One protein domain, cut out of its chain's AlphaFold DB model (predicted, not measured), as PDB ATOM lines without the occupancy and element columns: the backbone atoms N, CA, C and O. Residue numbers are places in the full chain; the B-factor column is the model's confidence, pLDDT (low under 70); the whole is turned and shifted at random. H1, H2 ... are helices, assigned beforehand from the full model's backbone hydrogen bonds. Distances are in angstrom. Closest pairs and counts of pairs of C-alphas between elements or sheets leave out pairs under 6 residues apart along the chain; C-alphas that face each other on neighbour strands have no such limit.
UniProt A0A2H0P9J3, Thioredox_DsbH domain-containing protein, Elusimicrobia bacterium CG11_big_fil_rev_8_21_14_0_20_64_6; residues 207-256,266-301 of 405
ATOM      1  N   VAL A 207      11.262 -46.790 -15.191       78.00
ATOM      2  CA  VAL A 207      11.366 -46.292 -16.562       78.00
ATOM      3  C   VAL A 207      12.129 -44.976 -16.504       78.00
ATOM      4  O   VAL A 207      11.704 -44.030 -15.840       78.00
ATOM      5  N   THR A 208      13.307 -44.956 -17.120       77.06
ATOM      6  CA  THR A 208      14.235 -43.815 -17.061       77.06
ATOM      7  C   THR A 208      14.253 -42.984 -18.338       77.06
ATOM      8  O   THR A 208      14.811 -41.886 -18.322       77.06
ATOM      9  N   GLY A 209      13.664 -43.486 -19.426       82.31
ATOM     10  CA  GLY A 209      13.491 -42.729 -20.657       82.31
ATOM     11  C   GLY A 209      12.192 -41.936 -20.702       82.31
ATOM     12  O   GLY A 209      11.291 -42.113 -19.879       82.31
ATOM     13  N   GLY A 210      12.144 -41.016 -21.664       90.25
ATOM     14  CA  GLY A 210      10.964 -40.205 -21.942       90.25
ATOM     15  C   GLY A 210       9.882 -40.974 -22.697       90.25
ATOM     16  O   GLY A 210      10.102 -42.083 -23.190       90.25
ATOM     17  N   ASP A 211       8.719 -40.345 -22.809       94.38
ATOM     18  CA  ASP A 211       7.632 -40.827 -23.655       94.38
ATOM     19  C   ASP A 211       7.903 -40.441 -25.113       94.38
ATOM     20  O   ASP A 211       8.455 -39.373 -25.391       94.38
ATOM     21  N   ASP A 212       7.505 -41.292 -26.055       95.69
ATOM     22  CA  ASP A 212       7.501 -40.923 -27.469       95.69
ATOM     23  C   ASP A 212       6.230 -40.124 -27.796       95.69
ATOM     24  O   ASP A 212       5.134 -40.700 -27.793       95.69
ATOM     25  N   PRO A 213       6.345 -38.825 -28.126       95.12
ATOM     26  CA  PRO A 213       5.182 -37.972 -28.341       95.12
ATOM     27  C   PRO A 213       4.427 -38.283 -29.642       95.12
ATOM     28  O   PRO A 213       3.295 -37.837 -29.800       95.12
ATOM     29  N   VAL A 214       5.029 -39.029 -30.576       96.69
ATOM     30  CA  VAL A 214       4.438 -39.303 -31.896       96.69
ATOM     31  C   VAL A 214       3.734 -40.656 -31.904       96.69
ATOM     32  O   VAL A 214       2.565 -40.757 -32.271       96.69
ATOM     33  N   TRP A 215       4.430 -41.719 -31.494       95.88
ATOM     34  CA  TRP A 215       3.897 -43.087 -31.553       95.88
ATOM     35  C   TRP A 215       3.449 -43.653 -30.212       95.88
ATOM     36  O   TRP A 215       2.889 -44.755 -30.195       95.88
ATOM     37  N   GLY A 216       3.651 -42.929 -29.113       95.81
ATOM     38  CA  GLY A 216       3.489 -43.468 -27.769       95.81
ATOM     39  C   GLY A 216       4.551 -44.518 -27.443       95.81
ATOM     40  O   GLY A 216       5.486 -44.770 -28.211       95.81
ATOM     41  N   GLY A 217       4.399 -45.169 -26.297       95.44
ATOM     42  CA  GLY A 217       5.456 -46.011 -25.754       95.44
ATOM     43  C   GLY A 217       6.524 -45.188 -25.033       95.44
ATOM     44  O   GLY A 217       6.574 -43.962 -25.148       95.44
ATOM     45  N   VAL A 218       7.384 -45.879 -24.296       95.62
ATOM     46  CA  VAL A 218       8.451 -45.268 -23.498       95.62
ATOM     47  C   VAL A 218       9.818 -45.771 -23.916       95.62
ATOM     48  O   VAL A 218       9.988 -46.962 -24.187       95.62
ATOM     49  N   TYR A 219      10.781 -44.855 -23.978       94.50
ATOM     50  CA  TYR A 219      12.162 -45.173 -24.314       94.50
ATOM     51  C   TYR A 219      12.888 -45.837 -23.139       94.50
ATOM     52  O   TYR A 219      12.648 -45.532 -21.968       94.50
ATOM     53  N   TYR A 220      13.836 -46.701 -23.472       89.06
ATOM     54  CA  TYR A 220      14.829 -47.228 -22.560       89.06
ATOM     55  C   TYR A 220      15.930 -46.185 -22.365       89.06
ATOM     56  O   TYR A 220      16.590 -45.757 -23.318       89.06
ATOM     57  N   GLY A 221      16.152 -45.792 -21.113       79.44
ATOM     58  CA  GLY A 221      17.188 -44.826 -20.763       79.44
ATOM     59  C   GLY A 221      16.992 -43.448 -21.406       79.44
ATOM     60  O   GLY A 221      16.035 -43.173 -22.122       79.44
ATOM     61  N   ARG A 222      17.931 -42.535 -21.139       71.38
ATOM     62  CA  ARG A 222      17.843 -41.157 -21.652       71.38
ATOM     63  C   ARG A 222      18.250 -41.009 -23.122       71.38
ATOM     64  O   ARG A 222      17.758 -40.094 -23.766       71.38
ATOM     65  N   ASN A 223      19.118 -41.888 -23.634       74.44
ATOM     66  CA  ASN A 223      19.796 -41.696 -24.924       74.44
ATOM     67  C   ASN A 223      19.798 -42.934 -25.847       74.44
ATOM     68  O   ASN A 223      20.454 -42.888 -26.883       74.44
ATOM     69  N   GLU A 224      19.131 -44.041 -25.497       82.81
ATOM     70  CA  GLU A 224      19.153 -45.252 -26.341       82.81
ATOM     71  C   GLU A 224      17.961 -45.353 -27.293       82.81
ATOM     72  O   GLU A 224      18.074 -46.038 -28.302       82.81
ATOM     73  N   TYR A 225      16.842 -44.672 -27.011       91.06
ATOM     74  CA  TYR A 225      15.613 -44.638 -27.827       91.06
ATOM     75  C   TYR A 225      14.976 -46.003 -28.168       91.06
ATOM     76  O   TYR A 225      13.891 -46.046 -28.745       91.06
ATOM     77  N   ALA A 226      15.598 -47.121 -27.787       93.44
ATOM     78  CA  ALA A 226      14.995 -48.441 -27.841       93.44
ATOM     79  C   ALA A 226      13.766 -48.479 -26.934       93.44
ATOM     80  O   ALA A 226      13.695 -47.756 -25.947       93.44
ATOM     81  N   LYS A 227      12.790 -49.321 -27.247       95.69
ATOM     82  CA  LYS A 227      11.584 -49.498 -26.438       95.69
ATOM     83  C   LYS A 227      11.454 -50.967 -26.096       95.69
ATOM     84  O   LYS A 227      11.107 -51.774 -26.955       95.69
ATOM     85  N   THR A 228      11.767 -51.318 -24.854       95.50
ATOM     86  CA  THR A 228      11.667 -52.697 -24.363       95.50
ATOM     87  C   THR A 228      10.239 -52.993 -23.928       95.50
ATOM     88  O   THR A 228       9.522 -52.102 -23.455       95.50
ATOM     89  N   LEU A 229       9.824 -54.252 -24.058       96.31
ATOM     90  CA  LEU A 229       8.517 -54.711 -23.597       96.31
ATOM     91  C   LEU A 229       8.366 -54.505 -22.088       96.31
ATOM     92  O   LEU A 229       7.308 -54.098 -21.630       96.31
ATOM     93  N   GLU A 230       9.430 -54.729 -21.323       93.19
ATOM     94  CA  GLU A 230       9.441 -54.595 -19.864       93.19
ATOM     95  C   GLU A 230       9.172 -53.154 -19.408       93.19
ATOM     96  O   GLU A 230       8.388 -52.935 -18.482       93.19
ATOM     97  N   ASP A 231       9.744 -52.152 -20.084       94.44
ATOM     98  CA  ASP A 231       9.427 -50.753 -19.784       94.44
ATOM     99  C   ASP A 231       8.000 -50.389 -20.206       94.44
ATOM    100  O   ASP A 231       7.322 -49.646 -19.490       94.44
ATOM    101  N   GLN A 232       7.492 -50.977 -21.297       97.31
ATOM    102  CA  GLN A 232       6.086 -50.814 -21.673       97.31
ATOM    103  C   GLN A 232       5.158 -51.415 -20.605       97.31
ATOM    104  O   GLN A 232       4.197 -50.770 -20.192       97.31
ATOM    105  N   VAL A 233       5.458 -52.619 -20.106       96.25
ATOM    106  CA  VAL A 233       4.712 -53.279 -19.020       96.25
ATOM    107  C   VAL A 233       4.635 -52.376 -17.793       96.25
ATOM    108  O   VAL A 233       3.551 -52.184 -17.241       96.25
ATOM    109  N   ARG A 234       5.769 -51.799 -17.372       92.94
ATOM    110  CA  ARG A 234       5.832 -50.926 -16.188       92.94
ATOM    111  C   ARG A 234       4.868 -49.747 -16.284       92.94
ATOM    112  O   ARG A 234       4.204 -49.421 -15.305       92.94
ATOM    113  N   VAL A 235       4.773 -49.118 -17.452       94.94
ATOM    114  CA  VAL A 235       3.861 -47.984 -17.657       94.94
ATOM    115  C   VAL A 235       2.421 -48.442 -17.850       94.94
ATOM    116  O   VAL A 235       1.514 -47.805 -17.320       94.94
ATOM    117  N   ALA A 236       2.193 -49.561 -18.538       95.88
ATOM    118  CA  ALA A 236       0.858 -50.127 -18.718       95.88
ATOM    119  C   ALA A 236       0.199 -50.543 -17.388       95.88
ATOM    120  O   ALA A 236      -1.024 -50.494 -17.279       95.88
ATOM    121  N   LEU A 237       0.998 -50.922 -16.382       91.50
ATOM    122  CA  LEU A 237       0.553 -51.219 -15.012       91.50
ATOM    123  C   LEU A 237       0.516 -49.993 -14.086       91.50
ATOM    124  O   LEU A 237       0.128 -50.122 -12.925       91.50
ATOM    125  N   SER A 238       0.951 -48.821 -14.553       88.31
ATOM    126  CA  SER A 238       0.950 -47.608 -13.734       88.31
ATOM    127  C   SER A 238      -0.462 -47.042 -13.554       88.31
ATOM    128  O   SER A 238      -1.382 -47.353 -14.307       88.31
ATOM    129  N   THR A 239      -0.632 -46.160 -12.569       87.44
ATOM    130  CA  THR A 239      -1.907 -45.471 -12.309       87.44
ATOM    131  C   THR A 239      -2.210 -44.346 -13.306       87.44
ATOM    132  O   THR A 239      -3.271 -43.733 -13.233       87.44
ATOM    133  N   ASP A 240      -1.291 -44.035 -14.225       93.94
ATOM    134  CA  ASP A 240      -1.489 -43.012 -15.250       93.94
ATOM    135  C   ASP A 240      -2.215 -43.607 -16.465       93.94
ATOM    136  O   ASP A 240      -1.609 -44.201 -17.360       93.94
ATOM    137  N   ALA A 241      -3.539 -43.439 -16.500       94.50
ATOM    138  CA  ALA A 241      -4.396 -43.997 -17.543       94.50
ATOM    139  C   ALA A 241      -4.082 -43.456 -18.951       94.50
ATOM    140  O   ALA A 241      -4.192 -44.192 -19.935       94.50
ATOM    141  N   ALA A 242      -3.681 -42.184 -19.069       95.19
ATOM    142  CA  ALA A 242      -3.358 -41.579 -20.360       95.19
ATOM    143  C   ALA A 242      -2.064 -42.176 -20.920       95.19
ATOM    144  O   ALA A 242      -2.011 -42.595 -22.082       95.19
ATOM    145  N   ARG A 243      -1.048 -42.290 -20.065       95.25
ATOM    146  CA  ARG A 243       0.245 -42.872 -20.422       95.25
ATOM    147  C   ARG A 243       0.135 -44.372 -20.694       95.25
ATOM    148  O   ARG A 243       0.664 -44.850 -21.697       95.25
ATOM    149  N   ALA A 244      -0.643 -45.097 -19.889       96.31
ATOM    150  CA  ALA A 244      -0.969 -46.500 -20.138       96.31
ATOM    151  C   ALA A 244      -1.657 -46.681 -21.502       96.31
ATOM    152  O   ALA A 244      -1.239 -47.526 -22.290       96.31
ATOM    153  N   LYS A 245      -2.649 -45.846 -21.844       97.31
ATOM    154  CA  LYS A 245      -3.325 -45.897 -23.152       97.31
ATOM    155  C   LYS A 245      -2.357 -45.653 -24.315       97.31
ATOM    156  O   LYS A 245      -2.424 -46.364 -25.318       97.31
ATOM    157  N   ALA A 246      -1.449 -44.683 -24.184       97.50
ATOM    158  CA  ALA A 246      -0.436 -44.400 -25.200       97.50
ATOM    159  C   ALA A 246       0.514 -45.592 -25.412       97.50
ATOM    160  O   ALA A 246       0.809 -45.956 -26.552       97.50
ATOM    161  N   VAL A 247       0.946 -46.236 -24.326       97.88
ATOM    162  CA  VAL A 247       1.796 -47.433 -24.372       97.88
ATOM    163  C   VAL A 247       1.065 -48.625 -24.978       97.88
ATOM    164  O   VAL A 247       1.614 -49.281 -25.857       97.88
ATOM    165  N   LEU A 248      -0.180 -48.890 -24.580       98.25
ATOM    166  CA  LEU A 248      -0.951 -49.994 -25.154       98.25
ATOM    167  C   LEU A 248      -1.198 -49.798 -26.655       98.25
ATOM    168  O   LEU A 248      -1.077 -50.753 -27.419       98.25
ATOM    169  N   GLY A 249      -1.456 -48.563 -27.097       98.12
ATOM    170  CA  GLY A 249      -1.558 -48.242 -28.522       98.12
ATOM    171  C   GLY A 249      -0.241 -48.436 -29.282       98.12
ATOM    172  O   GLY A 249      -0.252 -48.879 -30.429       98.12
ATOM    173  N   PHE A 250       0.904 -48.145 -28.656       98.19
ATOM    174  CA  PHE A 250       2.219 -48.442 -29.228       98.19
ATOM    175  C   PHE A 250       2.457 -49.954 -29.348       98.19
ATOM    176  O   PHE A 250       2.806 -50.436 -30.425       98.19
ATOM    177  N   VAL A 251       2.213 -50.708 -28.274       98.19
ATOM    178  CA  VAL A 251       2.377 -52.171 -28.227       98.19
ATOM    179  C   VAL A 251       1.486 -52.859 -29.262       98.19
ATOM    180  O   VAL A 251       1.934 -53.774 -29.954       98.19
ATOM    181  N   GLU A 252       0.243 -52.404 -29.417       96.81
ATOM    182  CA  GLU A 252      -0.677 -52.906 -30.440       96.81
ATOM    183  C   GLU A 252      -0.124 -52.709 -31.857       96.81
ATOM    184  O   GLU A 252      -0.156 -53.638 -32.660       96.81
ATOM    185  N   ARG A 253       0.428 -51.527 -32.154       95.19
ATOM    186  CA  ARG A 253       0.918 -51.191 -33.499       95.19
ATOM    187  C   ARG A 253       2.258 -51.827 -33.861       95.19
ATOM    188  O   ARG A 253       2.433 -52.190 -35.018       95.19
ATOM    189  N   PHE A 254       3.193 -51.908 -32.915       95.44
ATOM    190  CA  PHE A 254       4.609 -52.176 -33.216       95.44
ATOM    191  C   PHE A 254       5.197 -53.388 -32.497       95.44
ATOM    192  O   PHE A 254       6.307 -53.798 -32.805       95.44
ATOM    193  N   MET A 255       4.505 -53.945 -31.503       95.88
ATOM    194  CA  MET A 255       5.042 -55.076 -30.738       95.88
ATOM    195  C   MET A 255       4.143 -56.305 -30.792       95.88
ATOM    196  O   MET A 255       4.547 -57.371 -30.352       95.88
ATOM    197  N   THR A 256       2.928 -56.204 -31.319       94.75
ATOM    198  CA  THR A 256       1.992 -57.328 -31.378       94.75
ATOM    199  C   THR A 256       2.399 -58.309 -32.471       94.75
ATOM    200  O   THR A 256       2.508 -57.949 -33.640       94.75
ATOM    201  N   VAL A 266      11.660 -52.876 -29.557       93.94
ATOM    202  CA  VAL A 266      11.863 -52.123 -30.801       93.94
ATOM    203  C   VAL A 266      13.161 -51.332 -30.668       93.94
ATOM    204  O   VAL A 266      13.357 -50.648 -29.661       93.94
ATOM    205  N   ASN A 267      14.056 -51.427 -31.648       90.88
ATOM    206  CA  ASN A 267      15.347 -50.747 -31.611       90.88
ATOM    207  C   ASN A 267      15.188 -49.224 -31.652       90.88
ATOM    208  O   ASN A 267      14.243 -48.681 -32.223       90.88
ATOM    209  N   GLY A 268      16.158 -48.536 -31.053       90.94
ATOM    210  CA  GLY A 268      16.221 -47.078 -31.054       90.94
ATOM    211  C   GLY A 268      16.858 -46.481 -32.302       90.94
ATOM    212  O   GLY A 268      17.003 -45.272 -32.381       90.94
ATOM    213  N   GLU A 269      17.267 -47.304 -33.258       89.94
ATOM    214  CA  GLU A 269      17.995 -46.902 -34.459       89.94
ATOM    215  C   GLU A 269      17.376 -47.598 -35.673       89.94
ATOM    216  O   GLU A 269      16.719 -48.638 -35.532       89.94
ATOM    217  N   VAL A 270      17.609 -47.043 -36.863       90.56
ATOM    218  CA  VAL A 270      17.189 -47.662 -38.127       90.56
ATOM    219  C   VAL A 270      18.402 -47.894 -39.010       90.56
ATOM    220  O   VAL A 270      19.159 -46.969 -39.293       90.56
ATOM    221  N   ILE A 271      18.585 -49.131 -39.469       83.94
ATOM    222  CA  ILE A 271      19.564 -49.449 -40.510       83.94
ATOM    223  C   ILE A 271      18.919 -49.193 -41.868       83.94
ATOM    224  O   ILE A 271      17.887 -49.776 -42.201       83.94
ATOM    225  N   LEU A 272      19.547 -48.323 -42.650       87.12
ATOM    226  CA  LEU A 272      19.144 -48.011 -44.012       87.12
ATOM    227  C   LEU A 272      19.558 -49.142 -44.971       87.12
ATOM    228  O   LEU A 272      20.498 -49.884 -44.673       87.12
ATOM    229  N   PRO A 273      18.928 -49.263 -46.155       83.31
ATOM    230  CA  PRO A 273      19.267 -50.305 -47.132       83.31
ATOM    231  C   PRO A 273      20.740 -50.325 -47.578       83.31
ATOM    232  O   PRO A 273      21.246 -51.369 -47.975       83.31
ATOM    233  N   ASP A 274      21.433 -49.186 -47.498       83.62
ATOM    234  CA  ASP A 274      22.860 -49.047 -47.819       83.62
ATOM    235  C   ASP A 274      23.799 -49.383 -46.637       83.62
ATOM    236  O   ASP A 274      25.018 -49.258 -46.748       83.62
ATOM    237  N   GLY A 275      23.243 -49.812 -45.501       80.81
ATOM    238  CA  GLY A 275      23.976 -50.182 -44.294       80.81
ATOM    239  C   GLY A 275      24.345 -49.014 -43.376       80.81
ATOM    240  O   GLY A 275      24.935 -49.258 -42.318       80.81
ATOM    241  N   ARG A 276      24.011 -47.763 -43.729       87.19
ATOM    242  CA  ARG A 276      24.135 -46.625 -42.805       87.19
ATOM    243  C   ARG A 276      23.108 -46.727 -41.678       87.19
ATOM    244  O   ARG A 276      22.073 -47.373 -41.817       87.19
ATOM    245  N   ILE A 277      23.398 -46.061 -40.565       87.56
ATOM    246  CA  ILE A 277      22.536 -46.035 -39.383       87.56
ATOM    247  C   ILE A 277      21.940 -44.639 -39.243       87.56
ATOM    248  O   ILE A 277      22.672 -43.658 -39.120       87.56
ATOM    249  N   GLU A 278      20.612 -44.564 -39.240       92.75
ATOM    250  CA  GLU A 278      19.892 -43.408 -38.727       92.75
ATOM    251  C   GLU A 278      19.828 -43.529 -37.197       92.75
ATOM    252  O   GLU A 278      19.139 -44.391 -36.640       92.75
ATOM    253  N   GLU A 279      20.585 -42.667 -36.522       91.38
ATOM    254  CA  GLU A 279      20.675 -42.607 -35.061       91.38
ATOM    255  C   GLU A 279      19.335 -42.197 -34.434       91.38
ATOM    256  O   GLU A 279      18.622 -41.335 -34.957       91.38
ATOM    257  N   GLY A 280      19.018 -42.754 -33.262       91.69
ATOM    258  CA  GLY A 280      17.729 -42.538 -32.597       91.69
ATOM    259  C   GLY A 280      17.384 -41.083 -32.312       91.69
ATOM    260  O   GLY A 280      16.242 -40.672 -32.507       91.69
ATOM    261  N   SER A 281      18.369 -40.268 -31.938       92.19
ATOM    262  CA  SER A 281      18.157 -38.835 -31.719       92.19
ATOM    263  C   SER A 281      17.697 -38.108 -32.986       92.19
ATOM    264  O   SER A 281      16.846 -37.227 -32.902       92.19
ATOM    265  N   SER A 282      18.208 -38.503 -34.156       94.62
ATOM    266  CA  SER A 282      17.791 -37.962 -35.454       94.62
ATOM    267  C   SER A 282      16.462 -38.556 -35.924       94.62
ATOM    268  O   SER A 282      15.615 -37.838 -36.461       94.62
ATOM    269  N   TYR A 283      16.262 -39.860 -35.715       95.31
ATOM    270  CA  TYR A 283      15.063 -40.578 -36.137       95.31
ATOM    271  C   TYR A 283      13.818 -40.138 -35.358       95.31
ATOM    272  O   TYR A 283      12.815 -39.741 -35.949       95.31
ATOM    273  N   PHE A 284      13.883 -40.156 -34.024       94.56
ATOM    274  CA  PHE A 284      12.737 -39.872 -33.157       94.56
ATOM    275  C   PHE A 284      12.423 -38.377 -33.016       94.56
ATOM    276  O   PHE A 284      11.343 -38.040 -32.529       94.56
ATOM    277  N   ALA A 285      13.304 -37.490 -33.498       95.31
ATOM    278  CA  ALA A 285      13.003 -36.070 -33.680       95.31
ATOM    279  C   ALA A 285      12.031 -35.801 -34.848       95.31
ATOM    280  O   ALA A 285      11.442 -34.723 -34.909       95.31
ATOM    281  N   LYS A 286      11.859 -36.757 -35.772       97.38
ATOM    282  CA  LYS A 286      10.921 -36.646 -36.899       97.38
ATOM    283  C   LYS A 286       9.485 -36.949 -36.455       97.38
ATOM    284  O   LYS A 286       9.261 -37.680 -35.484       97.38
ATOM    285  N   ASP A 287       8.521 -36.425 -37.206       97.94
ATOM    286  CA  ASP A 287       7.103 -36.779 -37.097       97.94
ATOM    287  C   ASP A 287       6.806 -38.168 -37.704       97.94
ATOM    288  O   ASP A 287       7.707 -38.875 -38.160       97.94
ATOM    289  N   ASP A 288       5.538 -38.599 -37.693       97.25
ATOM    290  CA  ASP A 288       5.140 -39.921 -38.209       97.25
ATOM    291  C   ASP A 288       5.532 -40.105 -39.684       97.25
ATOM    292  O   ASP A 288       6.118 -41.132 -40.037       97.25
ATOM    293  N   ALA A 289       5.277 -39.099 -40.527       98.00
ATOM    294  CA  ALA A 289       5.595 -39.151 -41.949       98.00
ATOM    295  C   ALA A 289       7.108 -39.262 -42.182       98.00
ATOM    296  O   ALA A 289       7.555 -40.124 -42.942       98.00
ATOM    297  N   GLY A 290       7.909 -38.453 -41.482       97.88
ATOM    298  CA  GLY A 290       9.365 -38.479 -41.578       97.88
ATOM    299  C   GLY A 290       9.973 -39.793 -41.088       97.88
ATOM    300  O   GLY A 290      10.876 -40.325 -41.733       97.88
ATOM    301  N   ARG A 291       9.458 -40.370 -39.995       97.19
ATOM    302  CA  ARG A 291       9.893 -41.690 -39.504       97.19
ATOM    303  C   ARG A 291       9.590 -42.795 -40.514       97.19
ATOM    304  O   ARG A 291      10.458 -43.608 -40.823       97.19
ATOM    305  N   ARG A 292       8.378 -42.803 -41.080       95.62
ATOM    306  CA  ARG A 292       7.971 -43.786 -42.100       95.62
ATOM    307  C   ARG A 292       8.766 -43.660 -43.394       95.62
ATOM    308  O   ARG A 292       9.044 -44.682 -44.010       95.62
ATOM    309  N   ALA A 293       9.143 -42.443 -43.783       95.75
ATOM    310  CA  ALA A 293       9.971 -42.204 -44.961       95.75
ATOM    311  C   ALA A 293      11.387 -42.789 -44.817       95.75
ATOM    312  O   ALA A 293      11.963 -43.233 -45.806       95.75
ATOM    313  N   VAL A 294      11.935 -42.817 -43.596       94.38
ATOM    314  CA  VAL A 294      13.217 -43.481 -43.306       94.38
ATOM    315  C   VAL A 294      13.064 -45.006 -43.279       94.38
ATOM    316  O   VAL A 294      13.920 -45.724 -43.790       94.38
ATOM    317  N   GLY A 295      11.978 -45.499 -42.681       93.19
ATOM    318  CA  GLY A 295      11.723 -46.921 -42.457       93.19
ATOM    319  C   GLY A 295      11.410 -47.210 -40.991       93.19
ATOM    320  O   GLY A 295      11.625 -46.367 -40.123       93.19
ATOM    321  N   LEU A 296      10.862 -48.391 -40.702       91.75
ATOM    322  CA  LEU A 296      10.549 -48.785 -39.325       91.75
ATOM    323  C   LEU A 296      11.802 -49.309 -38.608       91.75
ATOM    324  O   LEU A 296      12.605 -50.002 -39.240       91.75
ATOM    325  N   PRO A 297      11.969 -49.027 -37.303       90.88
ATOM    326  CA  PRO A 297      13.041 -49.627 -36.531       90.88
ATOM    327  C   PRO A 297      12.843 -51.132 -36.425       90.88
ATOM    328  O   PRO A 297      11.731 -51.653 -36.509       90.88
ATOM    329  N   TYR A 298      13.947 -51.831 -36.218       87.44
ATOM    330  CA  TYR A 298      13.927 -53.276 -36.093       87.44
ATOM    331  C   TYR A 298      13.193 -53.738 -34.833       87.44
ATOM    332  O   TYR A 298      13.393 -53.193 -33.747       87.44
ATOM    333  N   GLU A 299      12.390 -54.788 -34.979       89.12
ATOM    334  CA  GLU A 299      11.667 -55.445 -33.894       89.12
ATOM    335  C   GLU A 299      12.372 -56.753 -33.520       89.12
ATOM    336  O   GLU A 299      12.511 -57.657 -34.351       89.12
ATOM    337  N   ASP A 300      12.764 -56.901 -32.255       88.94
ATOM    338  CA  ASP A 300      13.176 -58.202 -31.743       88.94
ATOM    339  C   ASP A 300      11.938 -59.034 -31.399       88.94
ATOM    340  O   ASP A 300      11.207 -58.770 -30.447       88.94
ATOM    341  N   ARG A 301      11.684 -60.053 -32.217       90.25
ATOM    342  CA  ARG A 301      10.484 -60.895 -32.143       90.25
ATOM    343  C   ARG A 301      10.680 -62.134 -31.268       90.25
ATOM    344  O   ARG A 301       9.825 -63.022 -31.301       90.25
TER     345      ARG A 301
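What this domain is: This is residues 207 to 256 and 266 to 301 of the 405 residues of the protein "Thioredox_DsbH domain-containing protein" of Elusimicrobia bacterium CG11_big_fil_rev_8_21_14_0_20_64_6 (UniProt A0A2H0P9J3). With little regular structure, this elongated domain has loop residues 207 to 228 winding through its middle, the helical hairpin of H1 and H2 at one end, and short H3 and H4 with loop 270 to 278 towards the other. The printed part has 86 residues, 33 of them in four named helices, H1 to H4 in chain order, and no named strand: all helix. It is compact, with a radius of gyration of the C-alphas of 12.5 A, spanning 43 by 25 by 22 A.

How they stand to each other: H1, residues 229 to 236, touches H2, residues 241 to 254, opposite ways at a shallow tilt of 32 degrees; the closest C-alphas, of Ala 236 and Ala 244, are 4.3 A apart. H3, residues 280 to 283, is close to but not clearly touching H4, residues 288 to 294; the closest C-alphas, of Tyr 283 and Arg 291, are 6.3 A apart. H1 and H2 are apart from H3 and H4. Every O i to N i+4 pair is within hydrogen-bond range in H1, H2 and H4; H3 is too short for one.

Where its parts are: H1, 10.2 A long, begins at C-alpha 229 (8.517, -54.711, -23.597). H2 measures 19.8 A, H3 4.8 A. H4, 10.2 A, ends at C-alpha 294 (13.217, -43.481, -43.306).

The domain as a whole: Residues 257 to 265 are cut out; C-alphas 256 and 266 are 11.2 A apart. No printed residue is under 70 in pLDDT.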